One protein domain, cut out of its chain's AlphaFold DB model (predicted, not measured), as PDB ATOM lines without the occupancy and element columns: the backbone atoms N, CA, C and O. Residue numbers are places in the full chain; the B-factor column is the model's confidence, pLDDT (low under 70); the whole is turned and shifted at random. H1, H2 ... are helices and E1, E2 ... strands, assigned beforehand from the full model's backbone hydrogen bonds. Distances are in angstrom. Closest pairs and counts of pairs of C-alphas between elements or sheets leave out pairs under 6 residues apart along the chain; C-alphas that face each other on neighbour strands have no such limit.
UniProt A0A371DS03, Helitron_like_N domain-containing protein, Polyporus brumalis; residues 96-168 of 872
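This is residues 96 to 168 of the 872 residues of the protein "Helitron_like_N domain-containing protein" of Polyporus brumalis (UniProt A0A371DS03). A model with little regular structure forms a long rod: helix H1 makes an arm, its residues 96 to 106 sticking out at one end, followed by a small hairpin, E1 and E2, and a long looping stretch, residues 127 to 168. The printed part has 73 residues, with one named helix and two named strands in the order H1, E1, E2. The sheet, E1 - E2, is antiparallel; the class is mixed, with only 18 residues in named elements. The whole is extended, with a radius of gyration of the C-alphas of 17.5 A and spans of 59 by 22 by 14 A.

E1 is residues 115 to 117, its first C-alpha at (127.208, 159.480, 73.500). E2 is residues 124 to 126, ending at C-alpha 126 (124.135, 156.418, 72.241). H1, residues 96 to 107, is 16.3 A long and begins at C-alpha 96 (98.308, 167.338, 74.610).

The hairpin E1 and E2 is antiparallel at 140 degrees; N 116 and O 125 are within hydrogen-bond range at 2.9 A. H1 and E2 are apart. In H1 every O i to N i+4 pair is within hydrogen-bond range. Residues 157 to 158 pair with 161 to 162, antiparallel.

The C-alphas of Glu 96 and Glu 150, the two farthest apart, are 59.7 A apart. The printed part has no cut, both links are short, and no printed residue is under 70 in pLDDT.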
ATOM      1  N   GLU A  96      97.682 168.376  75.450       94.88
ATOM      2  CA  GLU A  96      98.308 167.338  74.610       94.88
ATOM      3  C   GLU A  96      99.341 167.959  73.657       94.88
ATOM      4  O   GLU A  96     100.445 167.436  73.498       94.88
ATOM      5  N   ARG A  97      99.026 169.125  73.071       92.56
ATOM      6  CA  ARG A  97      99.941 169.865  72.189       92.56
ATOM      7  C   ARG A  97     101.210 170.295  72.930       92.56
ATOM      8  O   ARG A  97     102.311 170.058  72.437       92.56
ATOM      9  N   LEU A  98     101.074 170.881  74.123       93.06
ATOM     10  CA  LEU A  98     102.203 171.263  74.981       93.06
ATOM     11  C   LEU A  98     103.004 170.038  75.443       93.06
ATOM     12  O   LEU A  98     104.231 170.102  75.492       93.06
ATOM     13  N   GLN A  99     102.344 168.910  75.723       95.12
ATOM     14  CA  GLN A  99     103.020 167.664  76.085       95.12
ATOM     15  C   GLN A  99     103.888 167.118  74.941       95.12
ATOM     16  O   GLN A  99     105.044 166.775  75.181       95.12
ATOM     17  N   CYS A 100     103.399 167.139  73.695       95.06
ATOM     18  CA  CYS A 100     104.200 166.778  72.518       95.06
ATOM     19  C   CYS A 100     105.486 167.625  72.413       95.06
ATOM     20  O   CYS A 100     106.561 167.100  72.126       95.06
ATOM     21  N   HIS A 101     105.398 168.931  72.693       93.31
ATOM     22  CA  HIS A 101     106.562 169.824  72.706       93.31
ATOM     23  C   HIS A 101     107.549 169.509  73.848       93.31
ATOM     24  O   HIS A 101     108.758 169.535  73.619       93.31
ATOM     25  N   ARG A 102     107.067 169.163  75.053       95.00
ATOM     26  CA  ARG A 102     107.934 168.726  76.170       95.00
ATOM     27  C   ARG A 102     108.639 167.408  75.865       95.00
ATOM     28  O   ARG A 102     109.816 167.264  76.181       95.00
ATOM     29  N   GLU A 103     107.952 166.464  75.227       95.50
ATOM     30  CA  GLU A 103     108.553 165.200  74.790       95.50
ATOM     31  C   GLU A 103     109.621 165.422  73.716       95.50
ATOM     32  O   GLU A 103     110.693 164.827  73.811       95.50
ATOM     33  N   PHE A 104     109.392 166.332  72.763       94.75
ATOM     34  CA  PHE A 104     110.401 166.726  71.775       94.75
ATOM     35  C   PHE A 104     111.642 167.362  72.424       94.75
ATOM     36  O   PHE A 104     112.768 166.987  72.096       94.75
ATOM     37  N   LEU A 105     111.462 168.291  73.371       93.69
ATOM     38  CA  LEU A 105     112.576 168.912  74.100       93.69
ATOM     39  C   LEU A 105     113.343 167.890  74.948       93.69
ATOM     40  O   LEU A 105     114.569 167.851  74.875       93.69
ATOM     41  N   LYS A 106     112.643 167.001  75.666       94.81
ATOM     42  CA  LYS A 106     113.264 165.917  76.442       94.81
ATOM     43  C   LYS A 106     114.048 164.952  75.551       94.81
ATOM     44  O   LYS A 106     115.177 164.610  75.889       94.81
ATOM     45  N   ALA A 107     113.486 164.537  74.417       94.50
ATOM     46  CA  ALA A 107     114.157 163.660  73.456       94.50
ATOM     47  C   ALA A 107     115.357 164.329  72.756       94.50
ATOM     48  O   ALA A 107     116.153 163.648  72.124       94.50
ATOM     49  N   THR A 108     115.509 165.650  72.885       94.38
ATOM     50  CA  THR A 108     116.631 166.437  72.345       94.38
ATOM     51  C   THR A 108     117.415 167.158  73.450       94.38
ATOM     52  O   THR A 108     118.027 168.194  73.197       94.38
ATOM     53  N   SER A 109     117.359 166.641  74.681       93.38
ATOM     54  CA  SER A 109     118.116 167.125  75.846       93.38
ATOM     55  C   SER A 109     119.583 166.696  75.801       93.38
ATOM     56  O   SER A 109     119.940 165.781  75.053       93.38
ATOM     57  N   SER A 110     120.429 167.303  76.639       89.31
ATOM     58  CA  SER A 110     121.848 166.935  76.758       89.31
ATOM     59  C   SER A 110     122.010 165.471  77.188       89.31
ATOM     60  O   SER A 110     122.879 164.770  76.677       89.31
ATOM     61  N   ALA A 111     121.124 164.981  78.062       87.94
ATOM     62  CA  ALA A 111     121.102 163.584  78.501       87.94
ATOM     63  C   ALA A 111     120.620 162.610  77.407       87.94
ATOM     64  O   ALA A 111     121.203 161.542  77.233       87.94
ATOM     65  N   ALA A 112     119.581 162.966  76.641       89.50
ATOM     66  CA  ALA A 112     119.072 162.105  75.565       89.50
ATOM     67  C   ALA A 112     120.046 162.001  74.378       89.50
ATOM     68  O   ALA A 112     120.117 160.962  73.729       89.50
ATOM     69  N   LEU A 113     120.808 163.065  74.108       90.25
ATOM     70  CA  LEU A 113     121.799 163.130  73.029       90.25
ATOM     71  C   LEU A 113     123.194 162.619  73.436       90.25
ATOM     72  O   LEU A 113     124.103 162.618  72.603       90.25
ATOM     73  N   GLN A 114     123.377 162.195  74.692       88.06
ATOM     74  CA  GLN A 114     124.670 161.780  75.225       88.06
ATOM     75  C   GLN A 114     125.211 160.537  74.500       88.06
ATOM     76  O   GLN A 114     124.548 159.500  74.414       88.06
ATOM     77  N   THR A 115     126.457 160.619  74.035       88.69
ATOM     78  CA  THR A 115     127.208 159.480  73.500       88.69
ATOM     79  C   THR A 115     128.340 159.063  74.435       88.69
ATOM     80  O   THR A 115     128.846 159.857  75.226       88.69
ATOM     81  N   ALA A 116     128.747 157.802  74.328       88.88
ATOM     82  CA  ALA A 116     129.904 157.236  75.017       88.88
ATOM     83  C   ALA A 116     130.725 156.371  74.049       88.88
ATOM     84  O   ALA A 116     130.246 156.007  72.971       88.88
ATOM     85  N   VAL A 117     131.954 156.015  74.432       91.38
ATOM     86  CA  VAL A 117     132.760 155.023  73.709       91.38
ATOM     87  C   VAL A 117     132.672 153.683  74.432       91.38
ATOM     88  O   VAL A 117     132.948 153.581  75.623       91.38
ATOM     89  N   CYS A 118     132.302 152.625  73.714       90.19
ATOM     90  CA  CYS A 118     132.262 151.281  74.283       90.19
ATOM     91  C   CYS A 118     133.669 150.660  74.327       90.19
ATOM     92  O   CYS A 118     134.202 150.286  73.280       90.19
ATOM     93  N   ALA A 119     134.227 150.469  75.529       89.19
ATOM     94  CA  ALA A 119     135.567 149.907  75.766       89.19
ATOM     95  C   ALA A 119     135.868 148.611  74.981       89.19
ATOM     96  O   ALA A 119     136.973 148.430  74.479       89.19
ATOM     97  N   VAL A 120     134.882 147.719  74.840       89.00
ATOM     98  CA  VAL A 120     135.047 146.402  74.194       89.00
ATOM     99  C   VAL A 120     135.090 146.478  72.664       89.00
ATOM    100  O   VAL A 120     135.734 145.650  72.028       89.00
ATOM    101  N   CYS A 121     134.388 147.436  72.045       87.62
ATOM    102  CA  CYS A 121     134.256 147.491  70.581       87.62
ATOM    103  C   CYS A 121     134.704 148.812  69.943       87.62
ATOM    104  O   CYS A 121     134.557 148.958  68.732       87.62
ATOM    105  N   ALA A 122     135.246 149.747  70.729       90.19
ATOM    106  CA  ALA A 122     135.796 151.036  70.298       90.19
ATOM    107  C   ALA A 122     134.831 151.923  69.479       90.19
ATOM    108  O   ALA A 122     135.279 152.794  68.731       90.19
ATOM    109  N   ARG A 123     133.512 151.700  69.602       91.88
ATOM    110  CA  ARG A 123     132.460 152.458  68.905       91.88
ATOM    111  C   ARG A 123     131.937 153.617  69.750       91.88
ATOM    112  O   ARG A 123     131.683 153.423  70.937       91.88
ATOM    113  N   GLU A 124     131.684 154.754  69.104       90.25
ATOM    114  CA  GLU A 124     130.761 155.792  69.572       90.25
ATOM    115  C   GLU A 124     129.327 155.229  69.538       90.25
ATOM    116  O   GLU A 124     128.852 154.782  68.491       90.25
ATOM    117  N   VAL A 125     128.651 155.234  70.685       88.56
ATOM    118  CA  VAL A 125     127.301 154.682  70.907       88.56
ATOM    119  C   VAL A 125     126.424 155.688  71.656       88.56
ATOM    120  O   VAL A 125     126.945 156.554  72.358       88.56
ATOM    121  N   SER A 126     125.104 155.602  71.495       86.38
ATOM    122  CA  SER A 126     124.135 156.418  72.241       86.38
ATOM    123  C   SER A 126     123.946 155.841  73.639       86.38
ATOM    124  O   SER A 126     123.582 154.675  73.773       86.38
ATOM    125  N   VAL A 127     124.156 156.639  74.689       85.38
ATOM    126  CA  VAL A 127     124.004 156.160  76.075       85.38
ATOM    127  C   VAL A 127     122.573 155.685  76.334       85.38
ATOM    128  O   VAL A 127     122.376 154.644  76.958       85.38
ATOM    129  N   THR A 128     121.589 156.409  75.792       82.50
ATOM    130  CA  THR A 128     120.164 156.096  75.955       82.50
ATOM    131  C   THR A 128     119.696 154.980  75.013       82.50
ATOM    132  O   THR A 128     119.009 154.068  75.469       82.50
ATOM    133  N   ASP A 129     120.055 155.016  73.722       83.00
ATOM    134  CA  ASP A 129     119.485 154.078  72.733       83.00
ATOM    135  C   ASP A 129     120.197 152.715  72.701       83.00
ATOM    136  O   ASP A 129     119.546 151.690  72.498       83.00
ATOM    137  N   ASP A 130     121.522 152.685  72.905       85.56
ATOM    138  CA  ASP A 130     122.306 151.441  72.957       85.56
ATOM    139  C   ASP A 130     122.356 150.834  74.379       85.56
ATOM    140  O   ASP A 130     122.897 149.741  74.556       85.56
ATOM    141  N   GLY A 131     121.787 151.513  75.389       86.56
ATOM    142  CA  GLY A 131     121.701 151.035  76.775       86.56
ATOM    143  C   GLY A 131     123.065 150.907  77.459       86.56
ATOM    144  O   GLY A 131     123.424 149.831  77.936       86.56
ATOM    145  N   VAL A 132     123.859 151.981  77.459       86.62
ATOM    146  CA  VAL A 132     125.258 151.933  77.914       86.62
ATOM    147  C   VAL A 132     125.349 152.012  79.440       86.62
ATOM    148  O   VAL A 132     125.127 153.064  80.035       86.62
ATOM    149  N   GLU A 133     125.743 150.903  80.065       85.88
ATOM    150  CA  GLU A 133     125.982 150.794  81.508       85.88
ATOM    151  C   GLU A 133     127.486 150.782  81.838       85.88
ATOM    152  O   GLU A 133     128.308 150.276  81.070       85.88
ATOM    153  N   LEU A 134     127.856 151.312  83.011       87.19
ATOM    154  CA  LEU A 134     129.215 151.205  83.549       87.19
ATOM    155  C   LEU A 134     129.366 149.898  84.339       87.19
ATOM    156  O   LEU A 134     128.717 149.711  85.366       87.19
ATOM    157  N   ALA A 135     130.262 149.023  83.883       85.31
ATOM    158  CA  ALA A 135     130.608 147.769  84.546       85.31
ATOM    159  C   ALA A 135     132.038 147.816  85.108       85.31
ATOM    160  O   ALA A 135     132.936 148.402  84.502       85.31
ATOM    161  N   LEU A 136     132.271 147.153  86.245       85.00
ATOM    162  CA  LEU A 136     133.627 146.916  86.750       85.00
ATOM    163  C   LEU A 136     134.336 145.895  85.850       85.00
ATOM    164  O   LEU A 136     133.708 144.925  85.421       85.00
ATOM    165  N   LEU A 137     135.644 146.049  85.624       82.69
ATOM    166  CA  LEU A 137     136.449 145.118  84.812       82.69
ATOM    167  C   LEU A 137     136.316 143.662  85.297       82.69
ATOM    168  O   LEU A 137     136.127 142.747  84.497       82.69
ATOM    169  N   THR A 138     136.291 143.467  86.617       81.44
ATOM    170  CA  THR A 138     136.075 142.181  87.301       81.44
ATOM    171  C   THR A 138     134.683 141.571  87.095       81.44
ATOM    172  O   THR A 138     134.501 140.384  87.349       81.44
ATOM    173  N   SER A 139     133.704 142.354  86.631       84.62
ATOM    174  CA  SER A 139     132.330 141.911  86.345       84.62
ATOM    175  C   SER A 139     132.056 141.650  84.857       84.62
ATOM    176  O   SER A 139     130.960 141.211  84.505       84.62
ATOM    177  N   LEU A 140     133.032 141.894  83.973       83.31
ATOM    178  CA  LEU A 140     132.874 141.659  82.538       83.31
ATOM    179  C   LEU A 140     132.762 140.147  82.234       83.31
ATOM    180  O   LEU A 140     133.637 139.371  82.621       83.31
ATOM    181  N   PRO A 141     131.724 139.697  81.505       83.69
ATOM    182  CA  PRO A 141     131.581 138.295  81.138       83.69
ATOM    183  C   PRO A 141     132.451 137.950  79.918       83.69
ATOM    184  O   PRO A 141     132.471 138.689  78.934       83.69
ATOM    185  N   ASN A 142     133.053 136.759  79.913       85.81
ATOM    186  CA  ASN A 142     133.933 136.259  78.843       85.81
ATOM    187  C   ASN A 142     135.252 137.062  78.675       85.81
ATOM    188  O   ASN A 142     135.693 137.321  77.549       85.81
ATOM    189  N   THR A 143     135.883 137.500  79.774       84.88
ATOM    190  CA  THR A 143     137.140 138.282  79.742       84.88
ATOM    191  C   THR A 143     138.296 137.560  79.053       84.88
ATOM    192  O   THR A 143     139.179 138.221  78.511       84.88
ATOM    193  N   GLU A 144     138.283 136.226  78.972       84.31
ATOM    194  CA  GLU A 144     139.265 135.444  78.214       84.31
ATOM    195  C   GLU A 144     139.311 135.817  76.723       84.31
ATOM    196  O   GLU A 144     140.363 135.713  76.102       84.31
ATOM    197  N   ARG A 145     138.206 136.328  76.158       84.50
ATOM    198  CA  ARG A 145     138.124 136.786  74.756       84.50
ATOM    199  C   ARG A 145     138.730 138.163  74.525       84.50
ATOM    200  O   ARG A 145     138.946 138.541  73.377       84.50
ATOM    201  N   LEU A 146     138.943 138.918  75.600       87.44
ATOM    202  CA  LEU A 146     139.532 140.253  75.575       87.44
ATOM    203  C   LEU A 146     141.040 140.199  75.850       87.44
ATOM    204  O   LEU A 146     141.752 141.151  75.549       87.44
ATOM    205  N   ARG A 147     141.557 139.094  76.398       87.94
ATOM    206  CA  ARG A 147     142.999 138.888  76.584       87.94
ATOM    207  C   ARG A 147     143.649 138.607  75.219       87.94
ATOM    208  O   ARG A 147     143.233 137.662  74.547       87.94
ATOM    209  N   PRO A 148     144.647 139.390  74.772       84.12
ATOM    210  CA  PRO A 148     145.315 139.120  73.504       84.12
ATOM    211  C   PRO A 148     146.151 137.838  73.608       84.12
ATOM    212  O   PRO A 148     146.892 137.658  74.572       84.12
ATOM    213  N   ILE A 149     146.067 136.978  72.588       80.88
ATOM    214  CA  ILE A 149     146.870 135.742  72.495       80.88
ATOM    215  C   ILE A 149     148.370 136.081  72.460       80.88
ATOM    216  O   ILE A 149     149.174 135.436  73.123       80.88
ATOM    217  N   GLU A 150     148.725 137.141  71.729       79.75
ATOM    218  CA  GLU A 150     150.063 137.731  71.685       79.75
ATOM    219  C   GLU A 150     149.976 139.187  72.185       79.75
ATOM    220  O   GLU A 150     149.452 140.057  71.478       79.75
ATOM    221  N   PRO A 151     150.429 139.489  73.417       77.12
ATOM    222  CA  PRO A 151     150.526 140.860  73.910       77.12
ATOM    223  C   PRO A 151     151.544 141.675  73.100       77.12
ATOM    224  O   PRO A 151     152.658 141.224  72.849       77.12
ATOM    225  N   HIS A 152     151.184 142.903  72.728       79.56
ATOM    226  CA  HIS A 152     152.033 143.805  71.951       79.56
ATOM    227  C   HIS A 152     152.238 145.128  72.701       79.56
ATOM    228  O   HIS A 152     151.318 145.622  73.348       79.56
ATOM    229  N   ALA A 153     153.405 145.764  72.566       79.19
ATOM    230  CA  ALA A 153     153.772 146.999  73.281       79.19
ATOM    231  C   ALA A 153     152.998 148.274  72.847       79.19
ATOM    232  O   ALA A 153     153.377 149.392  73.193       79.19
ATOM    233  N   LYS A 154     151.929 148.110  72.056       78.06
ATOM    234  CA  LYS A 154     150.929 149.134  71.695       78.06
ATOM    235  C   LYS A 154     149.493 148.684  72.018       78.06
ATOM    236  O   LYS A 154     148.555 149.202  71.429       78.06
ATOM    237  N   HIS A 155     149.332 147.671  72.868       83.38
ATOM    238  CA  HIS A 155     148.044 147.284  73.435       83.38
ATOM    239  C   HIS A 155     147.863 147.974  74.785       83.38
ATOM    240  O   HIS A 155     148.670 147.771  75.692       83.38
ATOM    241  N   ASP A 156     146.778 148.721  74.933       86.19
ATOM    242  CA  ASP A 156     146.330 149.224  76.225       86.19
ATOM    243  C   ASP A 156     145.588 148.094  76.956       86.19
ATOM    244  O   ASP A 156     144.517 147.644  76.535       86.19
ATOM    245  N   LEU A 157     146.221 147.558  78.005       88.69
ATOM    246  CA  LEU A 157     145.755 146.375  78.729       88.69
ATOM    247  C   LEU A 157     145.308 146.735  80.146       88.69
ATOM    248  O   LEU A 157     146.119 147.123  80.983       88.69
ATOM    249  N   PHE A 158     144.028 146.512  80.431       88.25
ATOM    250  CA  PHE A 158     143.396 146.752  81.728       88.25
ATOM    251  C   PHE A 158     143.040 145.393  82.344       88.25
ATOM    252  O   PHE A 158     142.347 144.590  81.719       88.25
ATOM    253  N   ASP A 159     143.613 145.065  83.506       86.19
ATOM    254  CA  ASP A 159     143.621 143.710  84.097       86.19
ATOM    255  C   ASP A 159     144.080 142.596  83.122       86.19
ATOM    256  O   ASP A 159     143.735 141.416  83.256       86.19
ATOM    257  N   GLY A 160     144.873 142.970  82.110       85.38
ATOM    258  CA  GLY A 160     145.333 142.114  81.010       85.38
ATOM    259  C   GLY A 160     144.325 141.906  79.868       85.38
ATOM    260  O   GLY A 160     144.622 141.151  78.944       85.38
ATOM    261  N   CYS A 161     143.158 142.553  79.909       87.94
ATOM    262  CA  CYS A 161     142.204 142.617  78.802       87.94
ATOM    263  C   CYS A 161     142.510 143.825  77.904       87.94
ATOM    264  O   CYS A 161     142.694 144.936  78.396       87.94
ATOM    265  N   LEU A 162     142.530 143.615  76.588       89.19
ATOM    266  CA  LEU A 162     142.618 144.668  75.581       89.19
ATOM    267  C   LEU A 162     141.275 145.397  75.489       89.19
ATOM    268  O   LEU A 162     140.262 144.799  75.126       89.19
ATOM    269  N   LEU A 163     141.285 146.690  75.811       89.94
ATOM    270  CA  LEU A 163     140.124 147.579  75.761       89.94
ATOM    271  C   LEU A 163     140.531 148.920  75.145       89.94
ATOM    272  O   LEU A 163     141.671 149.348  75.292       89.94
ATOM    273  N   ALA A 164     139.591 149.599  74.489       88.50
ATOM    274  CA  ALA A 164     139.777 150.976  74.041       88.50
ATOM    275  C   ALA A 164     139.843 151.917  75.264       88.50
ATOM    276  O   ALA A 164     138.840 151.989  75.989       88.50
ATOM    277  N   PRO A 165     140.962 152.633  75.509       88.44
ATOM    278  CA  PRO A 165     141.119 153.519  76.668       88.44
ATOM    279  C   PRO A 165     140.011 154.563  76.796       88.44
ATOM    280  O   PRO A 165     139.585 154.884  77.899       88.44
ATOM    281  N   GLU A 166     139.491 155.043  75.667       87.44
ATOM    282  CA  GLU A 166     138.440 156.058  75.576       87.44
ATOM    283  C   GLU A 166     137.099 155.597  76.181       87.44
ATOM    284  O   GLU A 166     136.225 156.421  76.439       87.44
ATOM    285  N   GLY A 167     136.927 154.287  76.402       86.75
ATOM    286  CA  GLY A 167     135.775 153.700  77.087       86.75
ATOM    287  C   GLY A 167     136.044 153.226  78.520       86.75
ATOM    288  O   GLY A 167     135.143 152.646  79.127       86.75
ATOM    289  N   VAL A 168     137.253 153.415  79.063       87.50
ATOM    290  CA  VAL A 168     137.634 152.956  80.411       87.50
ATOM    291  C   VAL A 168     137.765 154.147  81.359       87.50
ATOM    292  O   VAL A 168     138.491 155.098  81.089       87.50
TER     293      VAL A 168